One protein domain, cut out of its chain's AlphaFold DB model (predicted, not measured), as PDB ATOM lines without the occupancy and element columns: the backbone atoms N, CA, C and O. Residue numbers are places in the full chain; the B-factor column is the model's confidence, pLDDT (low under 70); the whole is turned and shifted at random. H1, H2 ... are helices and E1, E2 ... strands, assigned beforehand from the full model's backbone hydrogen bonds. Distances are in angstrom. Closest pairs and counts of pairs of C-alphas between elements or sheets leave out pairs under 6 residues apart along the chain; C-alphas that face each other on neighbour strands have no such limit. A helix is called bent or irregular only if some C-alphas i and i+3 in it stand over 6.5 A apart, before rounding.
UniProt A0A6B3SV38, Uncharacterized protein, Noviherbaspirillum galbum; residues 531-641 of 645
ATOM      1  N   GLY A 531     232.137 218.006 174.036       85.62
ATOM      2  CA  GLY A 531     231.531 219.195 173.464       85.62
ATOM      3  C   GLY A 531     230.655 219.918 174.466       85.62
ATOM      4  O   GLY A 531     229.923 219.307 175.243       85.62
ATOM      5  N   ILE A 532     230.717 221.241 174.398       90.62
ATOM      6  CA  ILE A 532     229.979 222.156 175.258       90.62
ATOM      7  C   ILE A 532     228.759 222.676 174.495       90.62
ATOM      8  O   ILE A 532     228.827 222.972 173.300       90.62
ATOM      9  N   VAL A 533     227.633 222.811 175.190       93.00
ATOM     10  CA  VAL A 533     226.414 223.455 174.701       93.00
ATOM     11  C   VAL A 533     226.025 224.598 175.632       93.00
ATOM     12  O   VAL A 533     225.856 224.422 176.837       93.00
ATOM     13  N   THR A 534     225.838 225.793 175.071       94.44
ATOM     14  CA  THR A 534     225.394 226.947 175.856       94.44
ATOM     15  C   THR A 534     223.951 226.744 176.318       94.44
ATOM     16  O   THR A 534     223.025 226.586 175.513       94.44
ATOM     17  N   ALA A 535     223.755 226.751 177.631       95.12
ATOM     18  CA  ALA A 535     222.461 226.749 178.284       95.12
ATOM     19  C   ALA A 535     221.987 228.188 178.522       95.12
ATOM     20  O   ALA A 535     222.761 229.069 178.887       95.12
ATOM     21  N   TYR A 536     220.690 228.417 178.339       95.62
ATOM     22  CA  TYR A 536     220.044 229.722 178.371       95.62
ATOM     23  C   TYR A 536     218.851 229.718 179.321       95.62
ATOM     24  O   TYR A 536     217.984 228.836 179.274       95.62
ATOM     25  N   ARG A 537     218.751 230.752 180.161       94.50
ATOM     26  CA  ARG A 537     217.655 230.904 181.117       94.50
ATOM     27  C   ARG A 537     217.290 232.369 181.344       94.50
ATOM     28  O   ARG A 537     218.115 233.172 181.759       94.50
ATOM     29  N   VAL A 538     216.013 232.690 181.141       95.00
ATOM     30  CA  VAL A 538     215.466 234.024 181.423       95.00
ATOM     31  C   VAL A 538     215.033 234.125 182.883       95.00
ATOM     32  O   VAL A 538     214.143 233.397 183.342       95.00
ATOM     33  N   GLU A 539     215.651 235.054 183.600       93.25
ATOM     34  CA  GLU A 539     215.375 235.371 185.000       93.25
ATOM     35  C   GLU A 539     214.943 236.836 185.160       93.25
ATOM     36  O   GLU A 539     214.670 237.525 184.180       93.25
ATOM     37  N   GLY A 540     214.784 237.268 186.404       92.06
ATOM     38  CA  GLY A 540     214.320 238.587 186.813       92.06
ATOM     39  C   GLY A 540     214.050 238.595 188.315       92.06
ATOM     40  O   GLY A 540     214.061 237.539 188.957       92.06
ATOM     41  N   ILE A 541     213.804 239.767 188.905       89.38
ATOM     42  CA  ILE A 541     213.862 239.954 190.371       89.38
ATOM     43  C   ILE A 541     212.923 238.987 191.125       89.38
ATOM     44  O   ILE A 541     213.283 238.435 192.166       89.38
ATOM     45  N   SER A 542     211.734 238.714 190.578       88.31
ATOM     46  CA  SER A 542     210.742 237.820 191.195       88.31
ATOM     47  C   SER A 542     210.985 236.321 190.951       88.31
ATOM     48  O   SER A 542     210.547 235.497 191.756       88.31
ATOM     49  N   ASN A 543     211.680 235.939 189.873       88.25
ATOM     50  CA  ASN A 543     211.846 234.543 189.440       88.25
ATOM     51  C   ASN A 543     213.306 234.063 189.353       88.25
ATOM     52  O   ASN A 543     213.531 232.952 188.867       88.25
ATOM     53  N   GLN A 544     214.268 234.851 189.842       88.62
ATOM     54  CA  GLN A 544     215.674 234.469 189.976       88.62
ATOM     55  C   GLN A 544     215.819 233.169 190.783       88.62
ATOM     56  O   GLN A 544     215.348 233.090 191.923       88.62
ATOM     57  N   ARG A 545     216.480 232.170 190.195       86.62
ATOM     58  CA  ARG A 545     216.838 230.867 190.777       86.62
ATOM     59  C   ARG A 545     218.303 230.501 190.533       86.62
ATOM     60  O   ARG A 545     218.777 229.627 191.250       86.62
ATOM     61  N   LEU A 546     219.003 231.136 189.587       87.31
ATOM     62  CA  LEU A 546     220.430 230.914 189.343       87.31
ATOM     63  C   LEU A 546     221.290 232.090 189.822       87.31
ATOM     64  O   LEU A 546     220.967 233.266 189.605       87.31
ATOM     65  N   VAL A 547     222.425 231.738 190.418       87.00
ATOM     66  CA  VAL A 547     223.575 232.604 190.674       87.00
ATOM     67  C   VAL A 547     224.769 231.964 189.977       87.00
ATOM     68  O   VAL A 547     225.130 230.833 190.296       87.00
ATOM     69  N   ILE A 548     225.341 232.689 189.022       86.31
ATOM     70  CA  ILE A 548     226.600 232.356 188.353       86.31
ATOM     71  C   ILE A 548     227.664 233.229 189.025       86.31
ATOM     72  O   ILE A 548     227.392 234.412 189.254       86.31
ATOM     73  N   ASN A 549     228.810 232.667 189.409       85.25
ATOM     74  CA  ASN A 549     229.893 233.442 190.026       85.25
ATOM     75  C   ASN A 549     230.935 233.915 188.995       85.25
ATOM     76  O   ASN A 549     230.815 233.653 187.800       85.25
ATOM     77  N   GLU A 550     231.960 234.631 189.458       82.38
ATOM     78  CA  GLU A 550     233.021 235.198 188.608       82.38
ATOM     79  C   GLU A 550     233.888 234.133 187.907       82.38
ATOM     80  O   GLU A 550     234.534 234.441 186.912       82.38
ATOM     81  N   ALA A 551     233.870 232.882 188.385       77.06
ATOM     82  CA  ALA A 551     234.527 231.736 187.750       77.06
ATOM     83  C   ALA A 551     233.611 230.977 186.763       77.06
ATOM     84  O   ALA A 551     234.040 229.992 186.173       77.06
ATOM     85  N   GLY A 552     232.359 231.413 186.585       73.31
ATOM     86  CA  GLY A 552     231.364 230.752 185.734       73.31
ATOM     87  C   GLY A 552     230.571 229.630 186.419       73.31
ATOM     88  O   GLY A 552     229.622 229.124 185.821       73.31
ATOM     89  N   GLU A 553     230.882 229.273 187.670       76.75
ATOM     90  CA  GLU A 553     230.210 228.182 188.387       76.75
ATOM     91  C   GLU A 553     228.715 228.488 188.582       76.75
ATOM     92  O   GLU A 553     228.327 229.534 189.122       76.75
ATOM     93  N   VAL A 554     227.856 227.550 188.179       82.25
ATOM     94  CA  VAL A 554     226.401 227.736 188.168       82.25
ATOM     95  C   VAL A 554     225.783 227.150 189.430       82.25
ATOM     96  O   VAL A 554     225.803 225.947 189.668       82.25
ATOM     97  N   SER A 555     225.155 227.993 190.249       80.94
ATOM     98  CA  SER A 555     224.544 227.573 191.511       80.94
ATOM     99  C   SER A 555     223.051 227.907 191.583       80.94
ATOM    100  O   SER A 555     222.598 228.992 191.217       80.94
ATOM    101  N   LEU A 556     222.254 226.955 192.079       81.44
ATOM    102  CA  LEU A 556     220.822 227.156 192.324       81.44
ATOM    103  C   LEU A 556     220.611 227.789 193.706       81.44
ATOM    104  O   LEU A 556     221.141 227.284 194.704       81.44
ATOM    105  N   ILE A 557     219.769 228.820 193.778       77.75
ATOM    106  CA  ILE A 557     219.361 229.473 195.027       77.75
ATOM    107  C   ILE A 557     218.562 228.473 195.890       77.75
ATOM    108  O   ILE A 557     217.512 227.997 195.442       77.75
ATOM    109  N   PRO A 558     219.000 228.166 197.130       66.50
ATOM    110  CA  PRO A 558     218.306 227.228 198.009       66.50
ATOM    111  C   PRO A 558     216.830 227.582 198.233       66.50
ATOM    112  O   PRO A 558     216.452 228.752 198.284       66.50
ATOM    113  N   ASN A 559     215.991 226.556 198.386       66.19
ATOM    114  CA  ASN A 559     214.548 226.643 198.655       66.19
ATOM    115  C   ASN A 559     213.685 227.377 197.596       66.19
ATOM    116  O   ASN A 559     212.457 227.359 197.699       66.19
ATOM    117  N   LYS A 560     214.260 227.974 196.541       61.19
ATOM    118  CA  LYS A 560     213.501 228.667 195.486       61.19
ATOM    119  C   LYS A 560     212.951 227.708 194.418       61.19
ATOM    120  O   LYS A 560     213.369 227.741 193.262       61.19
ATOM    121  N   GLY A 561     211.880 226.990 194.764       62.50
ATOM    122  CA  GLY A 561     211.051 226.213 193.825       62.50
ATOM    123  C   GLY A 561     211.654 224.863 193.423       62.50
ATOM    124  O   GLY A 561     212.817 224.609 193.694       62.50
ATOM    125  N   GLN A 562     210.844 223.988 192.817       74.31
ATOM    126  CA  GLN A 562     211.209 222.584 192.553       74.31
ATOM    127  C   GLN A 562     211.812 222.327 191.163       74.31
ATOM    128  O   GLN A 562     212.546 221.358 191.002       74.31
ATOM    129  N   ILE A 563     211.466 223.153 190.167       87.62
ATOM    130  CA  ILE A 563     211.761 222.941 188.740       87.62
ATOM    131  C   ILE A 563     212.330 224.230 188.132       87.62
ATOM    132  O   ILE A 563     211.797 225.328 188.347       87.62
ATOM    133  N   ILE A 564     213.388 224.084 187.336       90.25
ATOM    134  CA  ILE A 564     214.130 225.162 186.683       90.25
ATOM    135  C   ILE A 564     214.034 224.974 185.166       90.25
ATOM    136  O   ILE A 564     214.566 224.019 184.616       90.25
ATOM    137  N   TRP A 565     213.338 225.887 184.486       92.75
ATOM    138  CA  TRP A 565     213.243 225.892 183.021       92.75
ATOM    139  C   TRP A 565     214.528 226.428 182.387       92.75
ATOM    140  O   TRP A 565     214.961 227.528 182.751       92.75
ATOM    141  N   ILE A 566     215.096 225.659 181.457       94.50
ATOM    142  CA  ILE A 566     216.344 225.932 180.729       94.50
ATOM    143  C   ILE A 566     216.153 225.551 179.252       94.50
ATOM    144  O   ILE A 566     215.431 224.604 178.938       94.50
ATOM    145  N   ASN A 567     216.775 226.313 178.357       95.81
ATOM    146  CA  ASN A 567     216.845 226.104 176.911       95.81
ATOM    147  C   ASN A 567     218.312 225.829 176.546       95.81
ATOM    148  O   ASN A 567     219.167 226.602 176.964       95.81
ATOM    149  N   PHE A 568     218.616 224.784 175.781       96.06
ATOM    150  CA  PHE A 568     219.980 224.504 175.323       96.06
ATOM    151  C   PHE A 568     220.143 224.855 173.834       96.06
ATOM    152  O   PHE A 568     219.292 224.535 173.001       96.06
ATOM    153  N   GLY A 569     221.234 225.552 173.506       94.19
ATOM    154  CA  GLY A 569     221.666 225.880 172.141       94.19
ATOM    155  C   GLY A 569     220.865 226.952 171.385       94.19
ATOM    156  O   GLY A 569     221.377 227.503 170.416       94.19
ATOM    157  N   GLN A 570     219.634 227.296 171.786       93.75
ATOM    158  CA  GLN A 570     218.767 228.184 170.991       93.75
ATOM    159  C   GLN A 570     218.676 229.603 171.568       93.75
ATOM    160  O   GLN A 570     217.630 230.017 172.083       93.75
ATOM    161  N   GLU A 571     219.756 230.375 171.426       95.00
ATOM    162  CA  GLU A 571     219.843 231.776 171.868       95.00
ATOM    163  C   GLU A 571     218.672 232.631 171.360       95.00
ATOM    164  O   GLU A 571     217.968 233.255 172.151       95.00
ATOM    165  N   GLY A 572     218.390 232.609 170.051       94.75
ATOM    166  CA  GLY A 572     217.311 233.408 169.454       94.75
ATOM    167  C   GLY A 572     215.931 233.110 170.056       94.75
ATOM    168  O   GLY A 572     215.118 234.018 170.246       94.75
ATOM    169  N   ARG A 573     215.683 231.853 170.455       94.50
ATOM    170  CA  ARG A 573     214.453 231.462 171.159       94.50
ATOM    171  C   ARG A 573     214.436 231.973 172.602       94.50
ATOM    172  O   ARG A 573     213.382 232.406 173.075       94.50
ATOM    173  N   ALA A 574     215.585 231.967 173.280       95.44
ATOM    174  CA  ALA A 574     215.741 232.533 174.617       95.44
ATOM    175  C   ALA A 574     215.560 234.061 174.620       95.44
ATOM    176  O   ALA A 574     214.833 234.577 175.465       95.44
ATOM    177  N   MET A 575     216.113 234.771 173.632       96.31
ATOM    178  CA  MET A 575     215.927 236.213 173.425       96.31
ATOM    179  C   MET A 575     214.464 236.574 173.134       96.31
ATOM    180  O   MET A 575     213.917 237.494 173.742       96.31
ATOM    181  N   GLN A 576     213.770 235.797 172.297       95.44
ATOM    182  CA  GLN A 576     212.325 235.960 172.093       95.44
ATOM    183  C   GLN A 576     211.533 235.744 173.399       95.44
ATOM    184  O   GLN A 576     210.554 236.447 173.666       95.44
ATOM    185  N   TYR A 577     211.946 234.786 174.239       95.38
ATOM    186  CA  TYR A 577     211.331 234.559 175.549       95.38
ATOM    187  C   TYR A 577     211.656 235.684 176.549       95.38
ATOM    188  O   TYR A 577     210.775 236.051 177.323       95.38
ATOM    189  N   LEU A 578     212.857 236.276 176.497       96.69
ATOM    190  CA  LEU A 578     213.234 237.464 177.273       96.69
ATOM    191  C   LEU A 578     212.322 238.642 176.927       96.69
ATOM    192  O   LEU A 578     211.682 239.185 177.826       96.69
ATOM    193  N   GLN A 579     212.175 238.969 175.639       96.94
ATOM    194  CA  GLN A 579     211.266 240.032 175.201       96.94
ATOM    195  C   GLN A 579     209.832 239.759 175.683       96.94
ATOM    196  O   GLN A 579     209.242 240.586 176.368       96.94
ATOM    197  N   THR A 580     209.343 238.523 175.507       95.81
ATOM    198  CA  THR A 580     208.022 238.082 176.001       95.81
ATOM    199  C   THR A 580     207.843 238.244 177.524       95.81
ATOM    200  O   THR A 580     206.708 238.262 178.009       95.81
ATOM    201  N   LYS A 581     208.924 238.322 178.316       95.69
ATOM    202  CA  LYS A 581     208.876 238.621 179.758       95.69
ATOM    203  C   LYS A 581     208.936 240.117 180.050       95.69
ATOM    204  O   LYS A 581     208.194 240.559 180.926       95.69
ATOM    205  N   ILE A 582     209.752 240.875 179.317       95.88
ATOM    206  CA  ILE A 582     209.806 242.344 179.382       95.88
ATOM    207  C   ILE A 582     208.423 242.924 179.057       95.88
ATOM    208  O   ILE A 582     207.862 243.655 179.870       95.88
ATOM    209  N   ASP A 583     207.808 242.485 177.954       96.12
ATOM    210  CA  ASP A 583     206.465 242.894 177.507       96.12
ATOM    211  C   ASP A 583     205.364 242.573 178.539       96.12
ATOM    212  O   ASP A 583     204.309 243.203 178.569       96.12
ATOM    213  N   LYS A 584     205.606 241.576 179.401       96.12
ATOM    214  CA  LYS A 584     204.707 241.146 180.486       96.12
ATOM    215  C   LYS A 584     205.074 241.753 181.845       96.12
ATOM    216  O   LYS A 584     204.580 241.284 182.870       96.12
ATOM    217  N   GLY A 585     205.925 242.780 181.865       95.81
ATOM    218  CA  GLY A 585     206.271 243.536 183.067       95.81
ATOM    219  C   GLY A 585     207.170 242.793 184.058       95.81
ATOM    220  O   GLY A 585     207.131 243.096 185.251       95.81
ATOM    221  N   LEU A 586     207.975 241.817 183.614       94.56
ATOM    222  CA  LEU A 586     208.964 241.190 184.493       94.56
ATOM    223  C   LEU A 586     210.087 242.190 184.814       94.56
ATOM    224  O   LEU A 586     210.977 242.436 184.003       94.56
ATOM    225  N   VAL A 587     210.045 242.762 186.018       95.12
ATOM    226  CA  VAL A 587     211.031 243.754 186.469       95.12
ATOM    227  C   VAL A 587     212.422 243.124 186.582       95.12
ATOM    228  O   VAL A 587     212.596 242.083 187.224       95.12
ATOM    229  N   GLY A 588     213.408 243.780 185.963       94.69
ATOM    230  CA  GLY A 588     214.793 243.311 185.907       94.69
ATOM    231  C   GLY A 588     214.971 242.032 185.089       94.69
ATOM    232  O   GLY A 588     215.814 241.220 185.451       94.69
ATOM    233  N   ALA A 589     214.149 241.809 184.057       95.88
ATOM    234  CA  ALA A 589     214.275 240.636 183.200       95.88
ATOM    235  C   ALA A 589     215.649 240.579 182.511       95.88
ATOM    236  O   ALA A 589     216.047 241.518 181.825       95.88
ATOM    237  N   GLU A 590     216.339 239.453 182.673       95.75
ATOM    238  CA  GLU A 590     217.701 239.211 182.190       95.75
ATOM    239  C   GLU A 590     217.780 237.845 181.492       95.75
ATOM    240  O   GLU A 590     217.092 236.897 181.884       95.75
ATOM    241  N   LEU A 591     218.625 237.723 180.464       95.62
ATOM    242  CA  LEU A 591     219.019 236.427 179.910       95.62
ATOM    243  C   LEU A 591     220.357 236.021 180.526       95.62
ATOM    244  O   LEU A 591     221.360 236.696 180.317       95.62
ATOM    245  N   LYS A 592     220.370 234.902 181.249       94.56
ATOM    246  CA  LYS A 592     221.598 234.224 181.666       94.56
ATOM    247  C   LYS A 592     221.962 233.163 180.642       94.56
ATOM    248  O   LYS A 592     221.102 232.362 180.262       94.56
ATOM    249  N   SER A 593     223.226 233.143 180.253       93.56
ATOM    250  CA  SER A 593     223.879 232.048 179.545       93.56
ATOM    251  C   SER A 593     224.948 231.421 180.439       93.56
ATOM    252  O   SER A 593     225.493 232.088 181.317       93.56
ATOM    253  N   PHE A 594     225.216 230.136 180.239       92.50
ATOM    254  CA  PHE A 594     226.330 229.407 180.846       92.50
ATOM    255  C   PHE A 594     226.660 228.174 180.004       92.50
ATOM    256  O   PHE A 594     225.863 227.762 179.159       92.50
ATOM    257  N   GLU A 595     227.835 227.600 180.214       90.69
ATOM    258  CA  GLU A 595     228.305 226.417 179.498       90.69
ATOM    259  C   GLU A 595     227.950 225.132 180.256       90.69
ATOM    260  O   GLU A 595     227.856 225.131 181.482       90.69
ATOM    261  N   VAL A 596     227.642 224.068 179.508       90.06
ATOM    262  CA  VAL A 596     227.207 222.760 180.019       90.06
ATOM    263  C   VAL A 596     227.642 221.678 179.034       90.06
ATOM    264  O   VAL A 596     227.500 221.867 177.827       90.06
ATOM    265  N   ASP A 597     228.098 220.525 179.511       91.38
ATOM    266  CA  ASP A 597     228.482 219.421 178.632       91.38
ATOM    267  C   ASP A 597     227.316 218.791 177.864       91.38
ATOM    268  O   ASP A 597     226.197 218.598 178.360       91.38
ATOM    269  N   VAL A 598     227.607 218.376 176.631       91.44
ATOM    270  CA  VAL A 598     226.678 217.625 175.780       91.44
ATOM    271  C   VAL A 598     226.307 216.277 176.412       91.44
ATOM    272  O   VAL A 598     225.175 215.829 176.239       91.44
ATOM    273  N   GLU A 599     227.171 215.653 177.222       90.56
ATOM    274  CA  GLU A 599     226.806 214.456 177.998       90.56
ATOM    275  C   GLU A 599     225.731 214.745 179.065       90.56
ATOM    276  O   GLU A 599     224.811 213.932 179.244       90.56
ATOM    277  N   PHE A 600     225.757 215.918 179.708       90.25
ATOM    278  CA  PHE A 600     224.667 216.341 180.588       90.25
ATOM    279  C   PHE A 600     223.380 216.587 179.788       90.25
ATOM    280  O   PHE A 600     222.322 216.085 180.179       90.25
ATOM    281  N   LEU A 601     223.442 217.274 178.637       92.94
ATOM    282  CA  LEU A 601     222.267 217.472 177.776       92.94
ATOM    283  C   LEU A 601     221.680 216.135 177.292       92.94
ATOM    284  O   LEU A 601     220.469 215.941 177.363       92.94
ATOM    285  N   GLU A 602     222.504 215.174 176.880       93.75
ATOM    286  CA  GLU A 602     222.052 213.824 176.518       93.75
ATOM    287  C   GLU A 602     221.463 213.056 177.713       93.75
ATOM    288  O   GLU A 602     220.493 212.304 177.578       93.75
ATOM    289  N   THR A 603     221.997 213.268 178.914       92.31
ATOM    290  CA  THR A 603     221.450 212.710 180.160       92.31
ATOM    291  C   THR A 603     220.107 213.348 180.532       92.31
ATOM    292  O   THR A 603     219.231 212.663 181.062       92.31
ATOM    293  N   VAL A 604     219.896 214.624 180.202       94.12
ATOM    294  CA  VAL A 604     218.593 215.291 180.310       94.12
ATOM    295  C   VAL A 604     217.625 214.756 179.252       94.12
ATOM    296  O   VAL A 604     216.560 214.266 179.624       94.12
ATOM    297  N   ARG A 605     218.006 214.771 177.966       95.12
ATOM    298  CA  ARG A 605     217.225 214.270 176.817       95.12
ATOM    299  C   ARG A 605     216.688 212.861 177.065       95.12
ATOM    300  O   ARG A 605     215.489 212.630 176.936       95.12
ATOM    301  N   SER A 606     217.558 211.938 177.478       95.69
ATOM    302  CA  SER A 606     217.220 210.521 177.694       95.69
ATOM    303  C   SER A 606     216.345 210.245 178.924       95.69
ATOM    304  O   SER A 606     215.626 209.246 178.939       95.69
ATOM    305  N   LYS A 607     216.365 211.115 179.943       95.12
ATOM    306  CA  LYS A 607     215.512 211.001 181.144       95.12
ATOM    307  C   LYS A 607     214.216 211.814 181.050       95.12
ATOM    308  O   LYS A 607     213.328 211.620 181.887       95.12
ATOM    309  N   ALA A 608     214.108 212.736 180.094       96.06
ATOM    310  CA  ALA A 608     213.040 213.724 180.066       96.06
ATOM    311  C   ALA A 608     211.654 213.105 179.816       96.06
ATOM    312  O   ALA A 608     211.433 212.378 178.849       96.06
ATOM    313  N   VAL A 609     210.686 213.452 180.666       96.06
ATOM    314  CA  VAL A 609     209.294 213.004 180.557       96.06
ATOM    315  C   VAL A 609     208.378 214.136 180.077       96.06
ATOM    316  O   VAL A 609     208.524 215.281 180.508       96.06
ATOM    317  N   PRO A 610     207.377 213.859 179.223       95.25
ATOM    318  CA  PRO A 610     206.282 214.793 178.973       95.25
ATOM    319  C   PRO A 610     205.610 215.232 180.282       95.25
ATOM    320  O   PRO A 610     205.349 214.398 181.147       95.25
ATOM    321  N   GLU A 611     205.252 216.514 180.409       91.88
ATOM    322  CA  GLU A 611     204.743 217.122 181.656       91.88
ATOM    323  C   GLU A 611     203.611 216.331 182.343       91.88
ATOM    324  O   GLU A 611     203.583 216.232 183.571       91.88
ATOM    325  N   LYS A 612     202.729 215.676 181.574       93.69
ATOM    326  CA  LYS A 612     201.661 214.792 182.088       93.69
ATOM    327  C   LYS A 612     202.156 213.633 182.974       93.69
ATOM    328  O   LYS A 612     201.387 213.129 183.785       93.69
ATOM    329  N   PHE A 613     203.417 213.222 182.832       93.19
ATOM    330  CA  PHE A 613     204.057 212.152 183.601       93.19
ATOM    331  C   PHE A 613     205.010 212.663 184.698       93.19
ATOM    332  O   PHE A 613     205.510 211.851 185.475       93.19
ATOM    333  N   SER A 614     205.226 213.981 184.815       91.25
ATOM    334  CA  SER A 614     206.090 214.587 185.850       91.25
ATOM    335  C   SER A 614     205.691 214.180 187.275       91.25
ATOM    336  O   SER A 614     206.538 213.829 188.084       91.25
ATOM    337  N   ARG A 615     204.386 214.115 187.570       89.56
ATOM    338  CA  ARG A 615     203.858 213.679 188.879       89.56
ATOM    339  C   ARG A 615     204.161 212.218 189.232       89.56
ATOM    340  O   ARG A 615     204.060 211.862 190.398       89.56
ATOM    341  N   LEU A 616     204.481 211.385 188.240       92.38
ATOM    342  CA  LEU A 616     204.875 209.983 188.425       92.38
ATOM    343  C   LEU A 616     206.403 209.807 188.438       92.38
ATOM    344  O   LEU A 616     206.884 208.768 188.871       92.38
ATOM    345  N   ASN A 617     207.152 210.807 187.964       90.38
ATOM    346  CA  ASN A 617     208.610 210.791 187.830       90.38
ATOM    347  C   ASN A 617     209.171 212.154 188.299       90.38
ATOM    348  O   ASN A 617     209.656 212.926 187.470       90.38
ATOM    349  N   PRO A 618     209.037 212.511 189.592       87.19
ATOM    350  CA  PRO A 618     209.266 213.878 190.077       87.19
ATOM    351  C   PRO A 618     210.718 214.364 189.948       87.19
ATOM    352  O   PRO A 618     210.946 215.570 189.882       87.19
ATOM    353  N   ASP A 619     211.681 213.442 189.889       89.38
ATOM    354  CA  ASP A 619     213.112 213.729 189.734       89.38
ATOM    355  C   ASP A 619     213.575 213.808 188.269       89.38
ATOM    356  O   ASP A 619     214.672 214.302 187.991       89.38
ATOM    357  N   ASN A 620     212.740 213.370 187.320       92.56
ATOM    358  CA  ASN A 620     213.071 213.399 185.898       92.56
ATOM    359  C   ASN A 620     212.878 214.810 185.308       92.56
ATOM    360  O   ASN A 620     211.900 215.488 185.634       92.56
ATOM    361  N   PRO A 621     213.741 215.240 184.368       95.25
ATOM    362  CA  PRO A 621     213.505 216.436 183.566       95.25
ATOM    363  C   PRO A 621     212.145 216.415 182.865       95.25
ATOM    364  O   PRO A 621     211.634 215.362 182.489       95.25
ATOM    365  N   ILE A 622     211.564 217.590 182.653       95.75
ATOM    366  CA  ILE A 622     210.246 217.750 182.043       95.75
ATOM    367  C   ILE A 622     210.404 218.363 180.656       95.75
ATOM    368  O   ILE A 622     210.934 219.465 180.535       95.75
ATOM    369  N   ILE A 623     209.916 217.688 179.614       95.75
ATOM    370  CA  ILE A 623     209.892 218.240 178.251       95.75
ATOM    371  C   ILE A 623     208.929 219.437 178.215       95.75
ATOM    372  O   ILE A 623     207.787 219.329 178.676       95.75
ATOM    373  N   SER A 624     209.381 220.571 177.669       93.62
ATOM    374  CA  SER A 624     208.540 221.750 177.430       93.62
ATOM    375  C   SER A 624     207.343 221.440 176.521       93.62
ATOM    376  O   SER A 624     207.367 220.508 175.718       93.62
ATOM    377  N   ARG A 625     206.280 222.248 176.626       91.62
ATOM    378  CA  ARG A 625     205.162 222.238 175.660       91.62
ATOM    379  C   ARG A 625     205.406 223.147 174.451       91.62
ATOM    380  O   ARG A 625     204.571 223.198 173.552       91.62
ATOM    381  N   ASP A 626     206.492 223.912 174.473       86.69
ATOM    382  CA  ASP A 626     206.932 224.751 173.362       86.69
ATOM    383  C   ASP A 626     207.370 223.844 172.189       86.69
ATOM    384  O   ASP A 626     208.005 222.822 172.442       86.69
ATOM    385  N   PRO A 627     207.059 224.159 170.916       86.50
ATOM    386  CA  PRO A 627     207.375 223.284 169.776       86.50
ATOM    387  C   PRO A 627     208.873 223.214 169.426       86.50
ATOM    388  O   PRO A 627     209.260 222.500 168.505       86.50
ATOM    389  N   TYR A 628     209.704 223.975 170.136       89.81
ATOM    390  CA  TYR A 628     211.151 224.018 169.979       89.81
ATOM    391  C   TYR A 628     211.805 222.857 170.754       89.81
ATOM    392  O   TYR A 628     211.362 222.552 171.866       89.81
ATOM    393  N   PRO A 629     212.857 222.215 170.211       92.38
ATOM    394  CA  PRO A 629     213.584 221.156 170.911       92.38
ATOM    395  C   PRO A 629     214.310 221.701 172.151       92.38
ATOM    396  O   PRO A 629     214.332 222.904 172.401       92.38
ATOM    397  N   ASP A 630     214.926 220.806 172.923       94.75
ATOM    398  CA  ASP A 630     215.927 221.137 173.948       94.75
ATOM    399  C   ASP A 630     215.522 222.188 174.998       94.75
ATOM    400  O   ASP A 630     216.355 222.896 175.569       94.75
ATOM    401  N   GLN A 631     214.225 222.265 175.297       95.44
ATOM    402  CA  GLN A 631     213.691 223.023 176.419       95.44
ATOM    403  C   GLN A 631     213.202 222.084 177.513       95.44
ATOM    404  O   GLN A 631     212.245 221.324 177.322       95.44
ATOM    405  N   TYR A 632     213.822 222.191 178.686       95.69
ATOM    406  CA  TYR A 632     213.584 221.286 179.802       95.69
ATOM    407  C   TYR A 632     213.308 222.033 181.103       95.69
ATOM    408  O   TYR A 632     214.019 222.961 181.484       95.69
ATOM    409  N   GLY A 633     212.270 221.597 181.812       94.56
ATOM    410  CA  GLY A 633     212.041 221.916 183.213       94.56
ATOM    411  C   GLY A 633     212.799 220.904 184.057       94.56
ATOM    412  O   GLY A 633     212.318 219.793 184.252       94.56
ATOM    413  N   ILE A 634     213.986 221.261 184.533       91.62
ATOM    414  CA  ILE A 634     214.882 220.344 185.237       91.62
ATOM    415  C   ILE A 634     214.617 220.443 186.751       91.62
ATOM    416  O   ILE A 634     214.699 221.547 187.301       91.62
ATOM    417  N   PRO A 635     214.270 219.340 187.443       88.12
ATOM    418  CA  PRO A 635     214.110 219.331 188.895       88.12
ATOM    419  C   PRO A 635     215.408 219.667 189.623       88.12
ATOM    420  O   PRO A 635     216.492 219.307 189.161       88.12
ATOM    421  N   ASN A 636     215.314 220.290 190.800       78.50
ATOM    422  CA  ASN A 636     216.494 220.636 191.603       78.50
ATOM    423  C   ASN A 636     217.386 219.425 191.925       78.50
ATOM    424  O   ASN A 636     218.594 219.593 192.049       78.50
ATOM    425  N   THR A 637     216.815 218.223 192.056       70.69
ATOM    426  CA  THR A 637     217.555 216.975 192.301       70.69
ATOM    427  C   THR A 637     218.450 216.579 191.126       70.69
ATOM    428  O   THR A 637     219.572 216.139 191.355       70.69
ATOM    429  N   THR A 638     218.022 216.828 189.883       67.25
ATOM    430  CA  THR A 638     218.881 216.687 188.693       67.25
ATOM    431  C   THR A 638     219.812 217.898 188.526       67.25
ATOM    432  O   THR A 638     220.990 217.732 188.237       67.25
ATOM    433  N   ALA A 639     219.340 219.125 188.771       60.84
ATOM    434  CA  ALA A 639     220.138 220.347 188.596       60.84
ATOM    435  C   ALA A 639     221.274 220.538 189.634       60.84
ATOM    436  O   ALA A 639     222.020 221.511 189.558       60.84
ATOM    437  N   VAL A 640     221.443 219.623 190.599       55.34
ATOM    438  CA  VAL A 640     222.662 219.544 191.426       55.34
ATOM    439  C   VAL A 640     223.865 219.042 190.619       55.34
ATOM    440  O   VAL A 640     224.972 219.495 190.885       55.34
ATOM    441  N   SER A 641     223.682 218.197 189.597       55.78
ATOM    442  CA  SER A 641     224.801 217.747 188.752       55.78
ATOM    443  C   SER A 641     225.209 218.758 187.670       55.78
ATOM    444  O   SER A 641     225.997 218.412 186.809       55.78
TER     445      SER A 641
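This is residues 531 to 641 of the 645 residues of an uncharacterized protein of Noviherbaspirillum galbum (UniProt A0A6B3SV38). A strongly twisted and curled sheet of four strands, E5, E1, E4 and E6, has H1 lying along one face and the shorter H2 on the opposite face, beside the strands. The small hairpin of E2 and E3 sits near E5, while H3 and the unnamed residues 617 to 630 lie beyond the edge made by E6. The printed part has 111 residues with three named helices and six named strands, in the order E1, E2, E3, E4, H1, E5, H2, H3, E6. The large sheet runs E5, E1, E4, E6 and is antiparallel throughout; the class is mixed, helices and strands. The whole is compact and rounded, with a radius of gyration of the C-alphas of 13.5 A and spans of 34 by 32 by 29 A.

E1, residues 532 to 539, begins at C-alpha 532 (229.979, 222.156, 175.258) and is 22.0 A long. E2 is residues 546 to 548 and E3 residues 554 to 556. E4, residues 563 to 568, is 15.8 A long. H1, residues 571 to 582, is 16.4 A long and begins at C-alpha 571 (219.843, 231.776, 171.868). E5, residues 590 to 597, is 22.8 A long. H2, residues 598 to 607, is 14.0 A long. H3, residues 611 to 616, is irregular: C-alphas 612 and 615 are 7.2 A apart. E6, residues 631 to 635, is 13.0 A long and ends at C-alpha 635 (214.110, 219.331, 188.895).

E1 and E5 are antiparallel at 154 degrees, with N 535 and O 594 at 2.8 A, within hydrogen-bond range. E1 and E4 are antiparallel at 130 degrees, with N 536 and O 567 at 2.7 A. E4 and E6 are antiparallel at 148 degrees, with N 634 and O 564 at 2.8 A. The pairing is staggered: E4 pairs with E6 over residues 563 to 567 and with E1 over 567 to 568. H1 and H2 on opposite faces give three layers, helices on both faces of a sheet. H1 lies over E1 at a height over the sheet of 8.0 A and runs along the strands, at 3 degrees to E1 on the local plane; the closest C-alphas of the two are those of Val 538 and Leu 578, 5.8 A apart. E4, H1 and E5 form a split strand-helix-strand unit, two strands of one sheet with a helix between them along the chain and another strand, E1, between them in the sheet, and its crossover is right-handed. H2 has a height over the sheet of 6.4 A and lies over none of the strands, but only just: 2 of its C-alphas fall on E5. The hairpin E2 and E3 has N 555 and O 547 at 2.8 A; the closest C-alphas of E3 and E5, Val 554 and Phe 594, are 7.5 A apart. H3 is not on the sheet, but only just, with 4 pairs of C-alphas within 10 A. Residues 622 to 623 pair antiparallel with residues 632 to 633 of E6 and parallel with residues 609 to 610. In H1 and H2 every O i to N i+4 pair is within hydrogen-bond range; H3 has 0 of 2, and 2 of 3 O i to N i+3 pairs.

The two C-alphas farthest apart are those of Glu 550 and Lys 612, 38.0 A. The printed part has no cut. The link from H3 to E6, 14 residues, is long. The mean pLDDT of the printed part is 89.1, and residues 558 to 561 and 638 to 641 are under 70.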